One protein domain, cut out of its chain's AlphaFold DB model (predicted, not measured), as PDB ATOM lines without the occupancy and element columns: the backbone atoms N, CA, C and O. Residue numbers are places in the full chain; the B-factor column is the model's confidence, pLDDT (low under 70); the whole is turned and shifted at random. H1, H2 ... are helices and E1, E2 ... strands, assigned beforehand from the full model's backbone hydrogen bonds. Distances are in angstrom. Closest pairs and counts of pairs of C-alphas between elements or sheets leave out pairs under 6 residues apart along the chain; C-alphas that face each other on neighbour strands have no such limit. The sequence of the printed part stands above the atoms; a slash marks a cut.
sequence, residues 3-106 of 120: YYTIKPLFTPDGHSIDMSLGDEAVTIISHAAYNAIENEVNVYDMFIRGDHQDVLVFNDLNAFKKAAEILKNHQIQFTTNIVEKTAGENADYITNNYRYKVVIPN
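What this domain is: This is residues 3 to 106 of the 120 residues of an uncharacterized protein of Vulcanibacillus modesticaldus (UniProt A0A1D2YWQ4). One strongly twisted, curled sheet of five strands has two helices, H1 and H2, packed side by side over one face, making two layers. The helices cover the part of the sheet made by E3 and E1, with H1 over E3 and H2 over E3 and E1, while E5, at one edge, lies beyond them beside E4, which bends by 60 degrees at residue 82. The printed part has 104 residues with two named helices and five named strands, in the order E1, H1, E2, E3, H2, E4, E5. The sheet's order is E2, E3, E1, E4, E5, all antiparallel, and the class is mixed, helices and strands. The whole is compact, with a radius of gyration of the C-alphas of 12.8 A and spans of 37 by 31 by 22 A.

Where its parts are: E1, residues 3 to 8, begins at C-alpha 3 (30.721, 76.785, 54.092) and is 16.7 A long. H1, residues 23 to 38, is the longest helix, 22.2 A from C-alpha 23 (28.746, 100.087, 65.626) to C-alpha 38. E2 is residues 43 to 47 and E3 is residues 55 to 58. H2, residues 61 to 73, is 18.2 A long. E4, residues 78 to 85, is 20.8 A long and bends by 60 degrees at residue 82. E5, residues 99 to 105, is 16.0 A long and ends at C-alpha 105 (31.673, 85.654, 46.120).

How they stand to each other: E1 is an inner strand, antiparallel to E4, with N 5 and O 81 at 2.8 A, and to E3, with N 6 and O 56 at 3.0 A. E2 and E3 form a hairpin, with N 47 and O 55 at 2.9 A. E4 and E5 form another, at 119 degrees between directions, with N 82 and O 104 at 2.9 A. H2 is on the sheet at a height of 9.1 A, over E3 and E1, along the strands; the C-alphas of Phe 58 in E3 and Phe 64 are 5.7 A apart. H1 is on the sheet at a height of 10.0 A, over E3. H1 and H2 touch, closest at the C-alphas of Ala 33 and Ala 67, 5.2 A, and run opposite ways at a shallow tilt of 32 degrees, only just short of steep. E1, H1, E2 and E3, H2, E4 are split strand-helix-strand units, two same-way strands with another between them in the sheet; both crossovers are right-handed. Every O i to N i+4 pair is within hydrogen-bond range in H2, and 11 of 12 in H1. E2 and E5 are apart.

The domain as a whole: The C-alphas farthest apart, those of Ser 20 and Ala 87, are 37.9 A apart. The printed part has no cut. The links E1 to H1 and E4 to E5 are long. Mean pLDDT of the printed part is 81.2; 15 residues are under 70, among them 39 to 44 and 48 to 53.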
ATOM      1  N   TYR A   3      31.357  76.086  52.981       92.38
ATOM      2  CA  TYR A   3      30.721  76.785  54.092       92.38
ATOM      3  C   TYR A   3      30.137  78.101  53.584       92.38
ATOM      4  O   TYR A   3      30.585  78.630  52.566       92.38
ATOM      5  N   TYR A   4      29.169  78.642  54.308       92.00
ATOM      6  CA  TYR A   4      28.510  79.903  53.994       92.00
ATOM      7  C   TYR A   4      28.948  80.957  55.000       92.00
ATOM      8  O   TYR A   4      29.002  80.671  56.196       92.00
ATOM      9  N   THR A   5      29.255  82.165  54.543       92.38
ATOM     10  CA  THR A   5      29.671  83.253  55.434       92.38
ATOM     11  C   THR A   5      28.752  84.445  55.347       92.38
ATOM     12  O   THR A   5      28.338  84.797  54.245       92.38
ATOM     13  N   ILE A   6      28.531  85.106  56.480       90.50
ATOM     14  CA  ILE A   6      27.958  86.450  56.553       90.50
ATOM     15  C   ILE A   6      29.007  87.379  57.157       90.50
ATOM     16  O   ILE A   6      29.558  87.078  58.218       90.50
ATOM     17  N   LYS A   7      29.266  88.504  56.491       89.19
ATOM     18  CA  LYS A   7      30.140  89.568  56.989       89.19
ATOM     19  C   LYS A   7      29.407  90.911  56.938       89.19
ATOM     20  O   LYS A   7      29.208  91.413  55.826       89.19
ATOM     21  N   PRO A   8      29.012  91.491  58.087       87.44
ATOM     22  CA  PRO A   8      28.486  92.849  58.146       87.44
ATOM     23  C   PRO A   8      29.445  93.858  57.511       87.44
ATOM     24  O   PRO A   8      30.668  93.677  57.514       87.44
ATOM     25  N   LEU A   9      28.877  94.895  56.907       86.31
ATOM     26  CA  LEU A   9      29.636  95.928  56.225       86.31
ATOM     27  C   LEU A   9      29.959  97.077  57.177       86.31
ATOM     28  O   LEU A   9      29.087  97.658  57.818       86.31
ATOM     29  N   PHE A  10      31.236  97.436  57.197       78.12
ATOM     30  CA  PHE A  10      31.760  98.569  57.940       78.12
ATOM     31  C   PHE A  10      32.505  99.495  56.974       78.12
ATOM     32  O   PHE A  10      33.060  99.053  55.960       78.12
ATOM     33  N   THR A  11      32.501 100.789  57.263       74.44
ATOM     34  CA  THR A  11      33.343 101.782  56.608       74.44
ATOM     35  C   THR A  11      34.826 101.500  56.903       74.44
ATOM     36  O   THR A  11      35.161 100.783  57.848       74.44
ATOM     37  N   PRO A  12      35.763 102.048  56.107       74.00
ATOM     38  CA  PRO A  12      37.199 101.793  56.287       74.00
ATOM     39  C   PRO A  12      37.775 102.212  57.649       74.00
ATOM     40  O   PRO A  12      38.828 101.717  58.041       74.00
ATOM     41  N   ASP A  13      37.116 103.139  58.344       72.88
ATOM     42  CA  ASP A  13      37.438 103.602  59.699       72.88
ATOM     43  C   ASP A  13      36.773 102.759  60.805       72.88
ATOM     44  O   ASP A  13      36.969 103.046  61.982       72.88
ATOM     45  N   GLY A  14      36.059 101.690  60.437       69.25
ATOM     46  CA  GLY A  14      35.461 100.724  61.359       69.25
ATOM     47  C   GLY A  14      34.005 101.008  61.718       69.25
ATOM     48  O   GLY A  14      33.353 100.156  62.306       69.25
ATOM     49  N   HIS A  15      33.443 102.148  61.327       74.38
ATOM     50  CA  HIS A  15      32.047 102.432  61.636       74.38
ATOM     51  C   HIS A  15      31.087 101.549  60.834       74.38
ATOM     52  O   HIS A  15      31.353 101.159  59.701       74.38
ATOM     53  N   SER A  16      29.942 101.201  61.408       75.75
ATOM     54  CA  SER A  16      28.883 100.548  60.648       75.75
ATOM     55  C   SER A  16      28.430 101.473  59.521       75.75
ATOM     56  O   SER A  16      28.215 102.670  59.736       75.75
ATOM     57  N   ILE A  17      28.225 100.921  58.320       74.75
ATOM     58  CA  ILE A  17      27.583 101.695  57.246       74.75
ATOM     59  C   ILE A  17      26.116 102.014  57.576       74.75
ATOM     60  O   ILE A  17      25.541 102.958  57.028       74.75
ATOM     61  N   ASP A  18      25.535 101.290  58.533       74.75
ATOM     62  CA  ASP A  18      24.193 101.500  59.066       74.75
ATOM     63  C   ASP A  18      24.240 102.511  60.224       74.75
ATOM     64  O   ASP A  18      24.094 102.188  61.409       74.75
ATOM     65  N   MET A  19      24.455 103.779  59.855       62.97
ATOM     66  CA  MET A  19      24.680 104.915  60.767       62.97
ATOM     67  C   MET A  19      23.539 105.178  61.771       62.97
ATOM     68  O   MET A  19      23.716 105.953  62.710       62.97
ATOM     69  N   SER A  20      22.359 104.578  61.581       72.75
ATOM     70  CA  SER A  20      21.203 104.716  62.478       72.75
ATOM     71  C   SER A  20      21.281 103.831  63.727       72.75
ATOM     72  O   SER A  20      20.643 104.155  64.727       72.75
ATOM     73  N   LEU A  21      22.040 102.732  63.677       67.25
ATOM     74  CA  LEU A  21      22.168 101.761  64.772       67.25
ATOM     75  C   LEU A  21      23.431 102.003  65.603       67.25
ATOM     76  O   LEU A  21      23.413 101.804  66.817       67.25
ATOM     77  N   GLY A  22      24.505 102.472  64.961       72.56
ATOM     78  CA  GLY A  22      25.831 102.580  65.567       72.56
ATOM     79  C   GLY A  22      26.550 101.227  65.671       72.56
ATOM     80  O   GLY A  22      25.935 100.160  65.633       72.56
ATOM     81  N   ASP A  23      27.876 101.266  65.790       73.94
ATOM     82  CA  ASP A  23      28.746 100.087  65.626       73.94
ATOM     83  C   ASP A  23      28.513  99.013  66.696       73.94
ATOM     84  O   ASP A  23      28.491  97.812  66.411       73.94
ATOM     85  N   GLU A  24      28.307  99.452  67.939       75.31
ATOM     86  CA  GLU A  24      28.065  98.567  69.076       75.31
ATOM     87  C   GLU A  24      26.748  97.800  68.901       75.31
ATOM     88  O   GLU A  24      26.693  96.598  69.158       75.31
ATOM     89  N   ALA A  25      25.704  98.450  68.375       77.38
ATOM     90  CA  ALA A  25      24.431  97.792  68.110       77.38
ATOM     91  C   ALA A  25      24.551  96.746  66.995       77.38
ATOM     92  O   ALA A  25      24.022  95.648  67.146       77.38
ATOM     93  N   VAL A  26      25.286  97.034  65.914       78.12
ATOM     94  CA  VAL A  26      25.535  96.050  64.843       78.12
ATOM     95  C   VAL A  26      26.289  94.832  65.370       78.12
ATOM     96  O   VAL A  26      25.916  93.698  65.061       78.12
ATOM     97  N   THR A  27      27.281  95.048  66.234       76.81
ATOM     98  CA  THR A  27      28.022  93.960  66.891       76.81
ATOM     99  C   THR A  27      27.102  93.135  67.801       76.81
ATOM    100  O   THR A  27      27.120  91.904  67.766       76.81
ATOM    101  N   ILE A  28      26.259  93.794  68.608       79.56
ATOM    102  CA  ILE A  28      25.293  93.131  69.501       79.56
ATOM    103  C   ILE A  28      24.282  92.310  68.701       79.56
ATOM    104  O   ILE A  28      24.005  91.169  69.065       79.56
ATOM    105  N   ILE A  29      23.740  92.858  67.615       80.56
ATOM    106  CA  ILE A  29      22.750  92.167  66.784       80.56
ATOM    107  C   ILE A  29      23.405  91.001  66.038       80.56
ATOM    108  O   ILE A  29      22.807  89.934  65.961       80.56
ATOM    109  N   SER A  30      24.645  91.147  65.567       79.44
ATOM    110  CA  SER A  30      25.405  90.052  64.947       79.44
ATOM    111  C   SER A  30      25.678  88.918  65.937       79.44
ATOM    112  O   SER A  30      25.449  87.749  65.620       79.44
ATOM    113  N   HIS A  31      26.066  89.251  67.171       79.25
ATOM    114  CA  HIS A  31      26.160  88.283  68.265       79.25
ATOM    115  C   HIS A  31      24.812  87.632  68.588       79.25
ATOM    116  O   HIS A  31      24.749  86.426  68.805       79.25
ATOM    117  N   ALA A  32      23.726  88.404  68.637       78.00
ATOM    118  CA  ALA A  32      22.396  87.880  68.928       78.00
ATOM    119  C   ALA A  32      21.905  86.944  67.816       78.00
ATOM    120  O   ALA A  32      21.355  85.887  68.118       78.00
ATOM    121  N   ALA A  33      22.153  87.296  66.551       79.62
ATOM    122  CA  ALA A  33      21.858  86.463  65.392       79.62
ATOM    123  C   ALA A  33      22.615  85.135  65.467       79.62
ATOM    124  O   ALA A  33      22.009  84.094  65.252       79.62
ATOM    125  N   TYR A  34      23.897  85.167  65.844       76.94
ATOM    126  CA  TYR A  34      24.698  83.971  66.106       76.94
ATOM    127  C   TYR A  34      24.121  83.130  67.258       76.94
ATOM    128  O   TYR A  34      23.811  81.956  67.068       76.94
ATOM    129  N   ASN A  35      23.893  83.728  68.431       77.31
ATOM    130  CA  ASN A  35      23.405  83.022  69.623       77.31
ATOM    131  C   ASN A  35      22.019  82.388  69.413       77.31
ATOM    132  O   ASN A  35      21.724  81.333  69.978       77.31
ATOM    133  N   ALA A  36      21.158  83.022  68.609       73.44
ATOM    134  CA  ALA A  36      19.820  82.520  68.302       73.44
ATOM    135  C   ALA A  36      19.843  81.171  67.562       73.44
ATOM    136  O   ALA A  36      18.888  80.405  67.676       73.44
ATOM    137  N   ILE A  37      20.927  80.871  66.841       74.81
ATOM    138  CA  ILE A  37      21.069  79.666  66.009       74.81
ATOM    139  C   ILE A  37      22.241  78.764  66.429       74.81
ATOM    140  O   ILE A  37      22.328  77.630  65.963       74.81
ATOM    141  N   GLU A  38      23.120  79.214  67.333       70.44
ATOM    142  CA  GLU A  38      24.249  78.430  67.862       70.44
ATOM    143  C   GLU A  38      23.780  77.118  68.513       70.44
ATOM    144  O   GLU A  38      24.363  76.056  68.288       70.44
ATOM    145  N   ASN A  39      22.663  77.162  69.245       64.38
ATOM    146  CA  ASN A  39      22.078  75.985  69.894       64.38
ATOM    147  C   ASN A  39      21.488  74.957  68.908       64.38
ATOM    148  O   ASN A  39      21.131  73.856  69.327       64.38
ATOM    149  N   GLU A  40      21.393  75.277  67.612       58.88
ATOM    150  CA  GLU A  40      20.903  74.349  66.584       58.88
ATOM    151  C   GLU A  40      21.998  73.406  66.030       58.88
ATOM    152  O   GLU A  40      21.701  72.605  65.153       58.88
ATOM    153  N   VAL A  41      23.241  73.426  66.549       57.16
ATOM    154  CA  VAL A  41      24.394  72.600  66.075       57.16
ATOM    155  C   VAL A  41      24.901  72.989  64.667       57.16
ATOM    156  O   VAL A  41      25.747  72.319  64.078       57.16
ATOM    157  N   ASN A  42      24.426  74.118  64.138       59.44
ATOM    158  CA  ASN A  42      24.533  74.481  62.721       59.44
ATOM    159  C   ASN A  42      25.436  75.696  62.445       59.44
ATOM    160  O   ASN A  42      25.551  76.154  61.303       59.44
ATOM    161  N   VAL A  43      26.084  76.231  63.485       61.97
ATOM    162  CA  VAL A  43      27.121  77.255  63.333       61.97
ATOM    163  C   VAL A  43      28.483  76.606  63.467       61.97
ATOM    164  O   VAL A  43      28.760  75.887  64.425       61.97
ATOM    165  N   TYR A  44      29.320  76.821  62.457       69.69
ATOM    166  CA  TYR A  44      30.564  76.085  62.313       69.69
ATOM    167  C   TYR A  44      31.753  76.825  62.924       69.69
ATOM    168  O   TYR A  44      32.649  76.197  63.493       69.69
ATOM    169  N   ASP A  45      31.785  78.149  62.769       76.81
ATOM    170  CA  ASP A  45      32.854  78.998  63.282       76.81
ATOM    171  C   ASP A  45      32.441  80.473  63.262       76.81
ATOM    172  O   ASP A  45      31.523  80.867  62.541       76.81
ATOM    173  N   MET A  46      33.150  81.309  64.014       80.62
ATOM    174  CA  MET A  46      32.919  82.750  64.004       80.62
ATOM    175  C   MET A  46      34.185  83.532  64.340       80.62
ATOM    176  O   MET A  46      35.121  83.029  64.971       80.62
ATOM    177  N   PHE A  47      34.172  84.802  63.969       78.75
ATOM    178  CA  PHE A  47      35.018  85.836  64.537       78.75
ATOM    179  C   PHE A  47      34.132  87.026  64.837       78.75
ATOM    180  O   PHE A  47      33.483  87.523  63.926       78.75
ATOM    181  N   ILE A  48      34.092  87.469  66.087       67.38
ATOM    182  CA  ILE A  48      33.523  88.770  66.418       67.38
ATOM    183  C   ILE A  48      34.544  89.486  67.279       67.38
ATOM    184  O   ILE A  48      34.976  88.984  68.323       67.38
ATOM    185  N   ARG A  49      34.967  90.650  66.808       64.25
ATOM    186  CA  ARG A  49      35.869  91.531  67.535       64.25
ATOM    187  C   ARG A  49      35.381  92.951  67.342       64.25
ATOM    188  O   ARG A  49      35.004  93.346  66.248       64.25
ATOM    189  N   GLY A  50      35.515  93.753  68.395       55.69
ATOM    190  CA  GLY A  50      35.261  95.194  68.333       55.69
ATOM    191  C   GLY A  50      36.198  95.974  67.398       55.69
ATOM    192  O   GLY A  50      36.196  97.192  67.458       55.69
ATOM    193  N   ASP A  51      37.019  95.298  66.583       60.94
ATOM    194  CA  ASP A  51      37.756  95.863  65.449       60.94
ATOM    195  C   ASP A  51      37.016  95.664  64.108       60.94
ATOM    196  O   ASP A  51      37.607  95.854  63.044       60.94
ATOM    197  N   HIS A  52      35.716  95.339  64.157       63.50
ATOM    198  CA  HIS A  52      34.798  95.387  63.013       63.50
ATOM    199  C   HIS A  52      35.108  94.339  61.934       63.50
ATOM    200  O   HIS A  52      34.903  94.538  60.733       63.50
ATOM    201  N   GLN A  53      35.620  93.188  62.374       66.88
ATOM    202  CA  GLN A  53      35.929  92.033  61.528       66.88
ATOM    203  C   GLN A  53      34.922  90.898  61.695       66.88
ATOM    204  O   GLN A  53      35.274  89.729  61.549       66.88
ATOM    205  N   ASP A  54      33.674  91.238  61.993       78.69
ATOM    206  CA  ASP A  54      32.651  90.250  62.297       78.69
ATOM    207  C   ASP A  54      32.406  89.340  61.087       78.69
ATOM    208  O   ASP A  54      32.025  89.787  60.005       78.69
ATOM    209  N   VAL A  55      32.667  88.047  61.257       88.06
ATOM    210  CA  VAL A  55      32.435  87.014  60.247       88.06
ATOM    211  C   VAL A  55      31.764  85.831  60.922       88.06
ATOM    212  O   VAL A  55      32.320  85.208  61.829       88.06
ATOM    213  N   LEU A  56      30.573  85.497  60.442       88.88
ATOM    214  CA  LEU A  56      29.821  84.318  60.854       88.88
ATOM    215  C   LEU A  56      29.991  83.229  59.794       88.88
ATOM    216  O   LEU A  56      29.837  83.524  58.607       88.88
ATOM    217  N   VAL A  57      30.295  81.990  60.196       90.00
ATOM    218  CA  VAL A  57      30.507  80.855  59.283       90.00
ATOM    219  C   VAL A  57      29.569  79.698  59.619       90.00
ATOM    220  O   VAL A  57      29.535  79.192  60.742       90.00
ATOM    221  N   PHE A  58      28.863  79.214  58.604       90.00
ATOM    222  CA  PHE A  58      27.830  78.191  58.712       90.00
ATOM    223  C   PHE A  58      28.164  77.003  57.812       90.00
ATOM    224  O   PHE A  58      28.607  77.169  56.676       90.00
ATOM    225  N   ASN A  59      27.950  75.791  58.314       88.12
ATOM    226  CA  ASN A  59      28.021  74.555  57.526       88.12
ATOM    227  C   ASN A  59      26.641  74.097  57.026       88.12
ATOM    228  O   ASN A  59      26.569  73.147  56.251       88.12
ATOM    229  N   ASP A  60      25.575  74.768  57.465       86.44
ATOM    230  CA  ASP A  60      24.189  74.505  57.109       86.44
ATOM    231  C   ASP A  60      23.550  75.752  56.481       86.44
ATOM    232  O   ASP A  60      23.700  76.874  56.976       86.44
ATOM    233  N   LEU A  61      22.834  75.553  55.372       86.00
ATOM    234  CA  LEU A  61      22.224  76.646  54.619       86.00
ATOM    235  C   LEU A  61      21.018  77.250  55.355       86.00
ATOM    236  O   LEU A  61      20.776  78.449  55.239       86.00
ATOM    237  N   ASN A  62      20.269  76.456  56.122       84.81
ATOM    238  CA  ASN A  62      19.088  76.945  56.832       84.81
ATOM    239  C   ASN A  62      19.480  77.841  58.014       84.81
ATOM    240  O   ASN A  62      18.882  78.899  58.201       84.81
ATOM    241  N   ALA A  63      20.511  77.472  58.774       84.31
ATOM    242  CA  ALA A  63      21.049  78.320  59.837       84.31
ATOM    243  C   ALA A  63      21.630  79.627  59.288       84.31
ATOM    244  O   ALA A  63      21.346  80.700  59.822       84.31
ATOM    245  N   PHE A  64      22.368  79.550  58.178       88.62
ATOM    246  CA  PHE A  64      22.835  80.734  57.462       88.62
ATOM    247  C   PHE A  64      21.674  81.674  57.082       88.62
ATOM    248  O   PHE A  64      21.755  82.873  57.347       88.62
ATOM    249  N   LYS A  65      20.575  81.143  56.520       86.62
ATOM    250  CA  LYS A  65      19.389  81.937  56.143       86.62
ATOM    251  C   LYS A  65      18.762  82.634  57.346       86.62
ATOM    252  O   LYS A  65      18.566  83.844  57.306       86.62
ATOM    253  N   LYS A  66      18.540  81.901  58.441       86.56
ATOM    254  CA  LYS A  66      17.991  82.465  59.686       86.56
ATOM    255  C   LYS A  66      18.843  83.624  60.212       86.56
ATOM    256  O   LYS A  66      18.300  84.668  60.566       86.56
ATOM    257  N   ALA A  67      20.172  83.481  60.235       87.19
ATOM    258  CA  ALA A  67      21.060  84.580  60.627       87.19
ATOM    259  C   ALA A  67      20.952  85.782  59.682       87.19
ATOM    260  O   ALA A  67      20.862  86.922  60.143       87.19
ATOM    261  N   ALA A  68      20.946  85.537  58.370       88.69
ATOM    262  CA  ALA A  68      20.835  86.591  57.370       88.69
ATOM    263  C   ALA A  68      19.521  87.375  57.495       88.69
ATOM    264  O   ALA A  68      19.519  88.602  57.399       88.69
ATOM    265  N   GLU A  69      18.410  86.680  57.737       87.38
ATOM    266  CA  GLU A  69      17.093  87.278  57.958       87.38
ATOM    267  C   GLU A  69      17.059  88.136  59.221       87.38
ATOM    268  O   GLU A  69      16.533  89.248  59.187       87.38
ATOM    269  N   ILE A  70      17.664  87.679  60.326       86.75
ATOM    270  CA  ILE A  70      17.771  88.482  61.554       86.75
ATOM    271  C   ILE A  70      18.520  89.787  61.266       86.75
ATOM    272  O   ILE A  70      18.041  90.855  61.650       86.75
ATOM    273  N   LEU A  71      19.654  89.723  60.566       86.38
ATOM    274  CA  LEU A  71      20.436  90.907  60.205       86.38
ATOM    275  C   LEU A  71      19.650  91.842  59.271       86.38
ATOM    276  O   LEU A  71      19.574  93.042  59.539       86.38
ATOM    277  N   LYS A  72      18.973  91.301  58.246       86.25
ATOM    278  CA  LYS A  72      18.096  92.071  57.342       86.25
ATOM    279  C   LYS A  72      16.947  92.760  58.072       86.25
ATOM    280  O   LYS A  72      16.671  93.926  57.801       86.25
ATOM    281  N   ASN A  73      16.294  92.073  59.008       85.50
ATOM    282  CA  ASN A  73      15.193  92.630  59.798       85.50
ATOM    283  C   ASN A  73      15.638  93.822  60.651       85.50
ATOM    284  O   ASN A  73      14.845  94.723  60.920       85.50
ATOM    285  N   HIS A  74      16.913  93.849  61.033       84.56
ATOM    286  CA  HIS A  74      17.531  94.977  61.713       84.56
ATOM    287  C   HIS A  74      18.179  95.975  60.749       84.56
ATOM    288  O   HIS A  74      18.887  96.856  61.208       84.56
ATOM    289  N   GLN A  75      17.937  95.876  59.437       83.56
ATOM    290  CA  GLN A  75      18.514  96.751  58.410       83.56
ATOM    291  C   GLN A  75      20.048  96.755  58.393       83.56
ATOM    292  O   GLN A  75      20.647  97.724  57.941       83.56
ATOM    293  N   ILE A  76      20.680  95.681  58.870       83.81
ATOM    294  CA  ILE A  76      22.133  95.549  58.829       83.81
ATOM    295  C   ILE A  76      22.539  95.113  57.428       83.81
ATOM    296  O   ILE A  76      22.068  94.092  56.919       83.81
ATOM    297  N   GLN A  77      23.436  95.871  56.813       86.00
ATOM    298  CA  GLN A  77      24.028  95.525  55.533       86.00
ATOM    299  C   GLN A  77      25.193  94.554  55.722       86.00
ATOM    300  O   GLN A  77      26.037  94.706  56.605       86.00
ATOM    301  N   PHE A  78      25.265  93.543  54.862       88.50
ATOM    302  CA  PHE A  78      26.290  92.508  54.922       88.50
ATOM    303  C   PHE A  78      26.597  91.941  53.536       88.50
ATOM    304  O   PHE A  78      25.828  92.087  52.588       88.50
ATOM    305  N   THR A  79      27.731  91.255  53.439       90.44
ATOM    306  CA  THR A  79      28.111  90.432  52.285       90.44
ATOM    307  C   THR A  79      27.974  88.957  52.623       90.44
ATOM    308  O   THR A  79      28.182  88.554  53.773       90.44
ATOM    309  N   THR A  80      27.635  88.155  51.617       92.50
ATOM    310  CA  THR A  80      27.564  86.695  51.716       92.50
ATOM    311  C   THR A  80      28.602  86.064  50.804       92.50
ATOM    312  O   THR A  80      28.899  86.609  49.747       92.50
ATOM    313  N   ASN A  81      29.217  84.953  51.209       93.75
ATOM    314  CA  ASN A  81      30.162  84.226  50.352       93.75
ATOM    315  C   ASN A  81      30.097  82.722  50.631       93.75
ATOM    316  O   ASN A  81      29.857  82.304  51.767       93.75
ATOM    317  N   ILE A  82      30.380  81.912  49.609       92.94
ATOM    318  CA  ILE A  82      30.702  80.496  49.783       92.94
ATOM    319  C   ILE A  82      32.216  80.394  49.923       92.94
ATOM    320  O   ILE A  82      32.975  80.900  49.089       92.94
ATOM    321  N   VAL A  83      32.655  79.726  50.983       93.44
ATOM    322  CA  VAL A  83      34.062  79.620  51.360       93.44
ATOM    323  C   VAL A  83      34.482  78.173  51.578       93.44
ATOM    324  O   VAL A  83      33.664  77.296  51.856       93.44
ATOM    325  N   GLU A  84      35.785  77.925  51.515       93.44
ATOM    326  CA  GLU A  84      36.389  76.657  51.919       93.44
ATOM    327  C   GLU A  84      37.510  76.885  52.932       93.44
ATOM    328  O   GLU A  84      38.175  77.924  52.931       93.44
ATOM    329  N   LYS A  85      37.745  75.895  53.801       91.62
ATOM    330  CA  LYS A  85      38.905  75.909  54.698       91.62
ATOM    331  C   LYS A  85      40.198  75.962  53.894       91.62
ATOM    332  O   LYS A  85      40.366  75.209  52.939       91.62
ATOM    333  N   THR A  86      41.139  76.783  54.341       90.31
ATOM    334  CA  THR A  86      42.417  76.975  53.651       90.31
ATOM    335  C   THR A  86      43.603  77.036  54.614       90.31
ATOM    336  O   THR A  86      43.449  77.208  55.827       90.31
ATOM    337  N   ALA A  87      44.809  76.911  54.058       82.44
ATOM    338  CA  ALA A  87      46.058  77.217  54.744       82.44
ATOM    339  C   ALA A  87      46.304  78.740  54.758       82.44
ATOM    340  O   ALA A  87      45.884  79.467  53.859       82.44
ATOM    341  N   GLY A  88      46.969  79.235  55.806       73.50
ATOM    342  CA  GLY A  88      46.836  80.631  56.232       73.50
ATOM    343  C   GLY A  88      47.398  81.733  55.337       73.50
ATOM    344  O   GLY A  88      47.075  82.886  55.582       73.50
ATOM    345  N   GLU A  89      48.182  81.418  54.312       79.81
ATOM    346  CA  GLU A  89      48.725  82.415  53.375       79.81
ATOM    347  C   GLU A  89      47.727  82.856  52.288       79.81
ATOM    348  O   GLU A  89      47.921  83.896  51.671       79.81
ATOM    349  N   ASN A  90      46.637  82.103  52.086       82.75
ATOM    350  CA  ASN A  90      45.625  82.358  51.051       82.75
ATOM    351  C   ASN A  90      44.225  82.609  51.640       82.75
ATOM    352  O   ASN A  90      43.225  82.303  50.990       82.75
ATOM    353  N   ALA A  91      44.146  83.036  52.901       89.50
ATOM    354  CA  ALA A  91      42.883  83.210  53.609       89.50
ATOM    355  C   ALA A  91      42.295  84.608  53.390       89.50
ATOM    356  O   ALA A  91      42.968  85.605  53.638       89.50
ATOM    357  N   ASP A  92      41.022  84.653  53.000       89.56
ATOM    358  CA  ASP A  92      40.220  85.880  52.939       89.56
ATOM    359  C   ASP A  92      39.583  86.194  54.301       89.56
ATOM    360  O   ASP A  92      39.397  87.359  54.654       89.56
ATOM    361  N   TYR A  93      39.290  85.153  55.094       88.12
ATOM    362  CA  TYR A  93      38.763  85.272  56.454       88.12
ATOM    363  C   TYR A  93      39.581  84.461  57.454       88.12
ATOM    364  O   TYR A  93      39.967  83.314  57.202       88.12
ATOM    365  N   ILE A  94      39.798  85.052  58.626       86.56
ATOM    366  CA  ILE A  94      40.434  84.416  59.777       86.56
ATOM    367  C   ILE A  94      39.413  84.423  60.906       86.56
ATOM    368  O   ILE A  94      38.899  85.478  61.264       86.56
ATOM    369  N   THR A  95      39.120  83.248  61.448       85.19
ATOM    370  CA  THR A  95      38.178  83.068  62.553       85.19
ATOM    371  C   THR A  95      38.878  82.573  63.807       85.19
ATOM    372  O   THR A  95      40.098  82.386  63.825       85.19
ATOM    373  N   ASN A  96      38.110  82.367  64.879       80.88
ATOM    374  CA  ASN A  96      38.642  81.863  66.142       80.88
ATOM    375  C   ASN A  96      39.328  80.495  65.985       80.88
ATOM    376  O   ASN A  96      40.330  80.241  66.654       80.88
ATOM    377  N   ASN A  97      38.816  79.630  65.104       82.75
ATOM    378  CA  ASN A  97      39.284  78.246  64.992       82.75
ATOM    379  C   ASN A  97      39.952  77.921  63.651       82.75
ATOM    380  O   ASN A  97      40.847  77.071  63.596       82.75
ATOM    381  N   TYR A  98      39.535  78.567  62.563       89.38
ATOM    382  CA  TYR A  98      39.943  78.199  61.212       89.38
ATOM    383  C   TYR A  98      40.279  79.418  60.343       89.38
ATOM    384  O   TYR A  98      40.333  80.569  60.773       89.38
ATOM    385  N   ARG A  99      40.621  79.132  59.091       90.44
ATOM    386  CA  ARG A  99      40.867  80.124  58.051       90.44
ATOM    387  C   ARG A  99      40.107  79.706  56.814       90.44
ATOM    388  O   ARG A  99      40.097  78.515  56.484       90.44
ATOM    389  N   TYR A 100      39.513  80.676  56.138       91.81
ATOM    390  CA  TYR A 100      38.643  80.436  54.998       91.81
ATOM    391  C   TYR A 100      39.068  81.272  53.800       91.81
ATOM    392  O   TYR A 100      39.504  82.413  53.946       91.81
ATOM    393  N   LYS A 101      38.935  80.681  52.615       94.12
ATOM    394  CA  LYS A 101      39.096  81.346  51.326       94.12
ATOM    395  C   LYS A 101      37.742  81.417  50.633       94.12
ATOM    396  O   LYS A 101      37.037  80.407  50.583       94.12
ATOM    397  N   VAL A 102      37.400  82.573  50.081       94.00
ATOM    398  CA  VAL A 102      36.234  82.753  49.220       94.00
ATOM    399  C   VAL A 102      36.441  81.963  47.935       94.00
ATOM    400  O   VAL A 102      37.434  82.128  47.226       94.00
ATOM    401  N   VAL A 103      35.483  81.089  47.637       94.75
ATOM    402  CA  VAL A 103      35.448  80.324  46.385       94.75
ATOM    403  C   VAL A 103      34.352  80.818  45.450       94.75
ATOM    404  O   VAL A 103      34.554  80.805  44.238       94.75
ATOM    405  N   ILE A 104      33.230  81.301  45.993       93.88
ATOM    406  CA  ILE A 104      32.162  81.950  45.222       93.88
ATOM    407  C   ILE A 104      31.733  83.211  45.982       93.88
ATOM    408  O   ILE A 104      31.174  83.094  47.077       93.88
ATOM    409  N   PRO A 105      32.029  84.412  45.455       93.00
ATOM    410  CA  PRO A 105      31.673  85.654  46.120       93.00
ATOM    411  C   PRO A 105      30.188  85.995  45.951       93.00
ATOM    412  O   PRO A 105      29.606  85.679  44.914       93.00
ATOM    413  N   ASN A 106      29.613  86.714  46.921       89.25
ATOM    414  CA  ASN A 106      28.224  87.216  46.905       89.25
ATOM    415  C   ASN A 106      27.143  86.126  46.786       89.25
ATOM    416  O   ASN A 106      26.049  86.379  46.287       89.25
TER     417      ASN A 106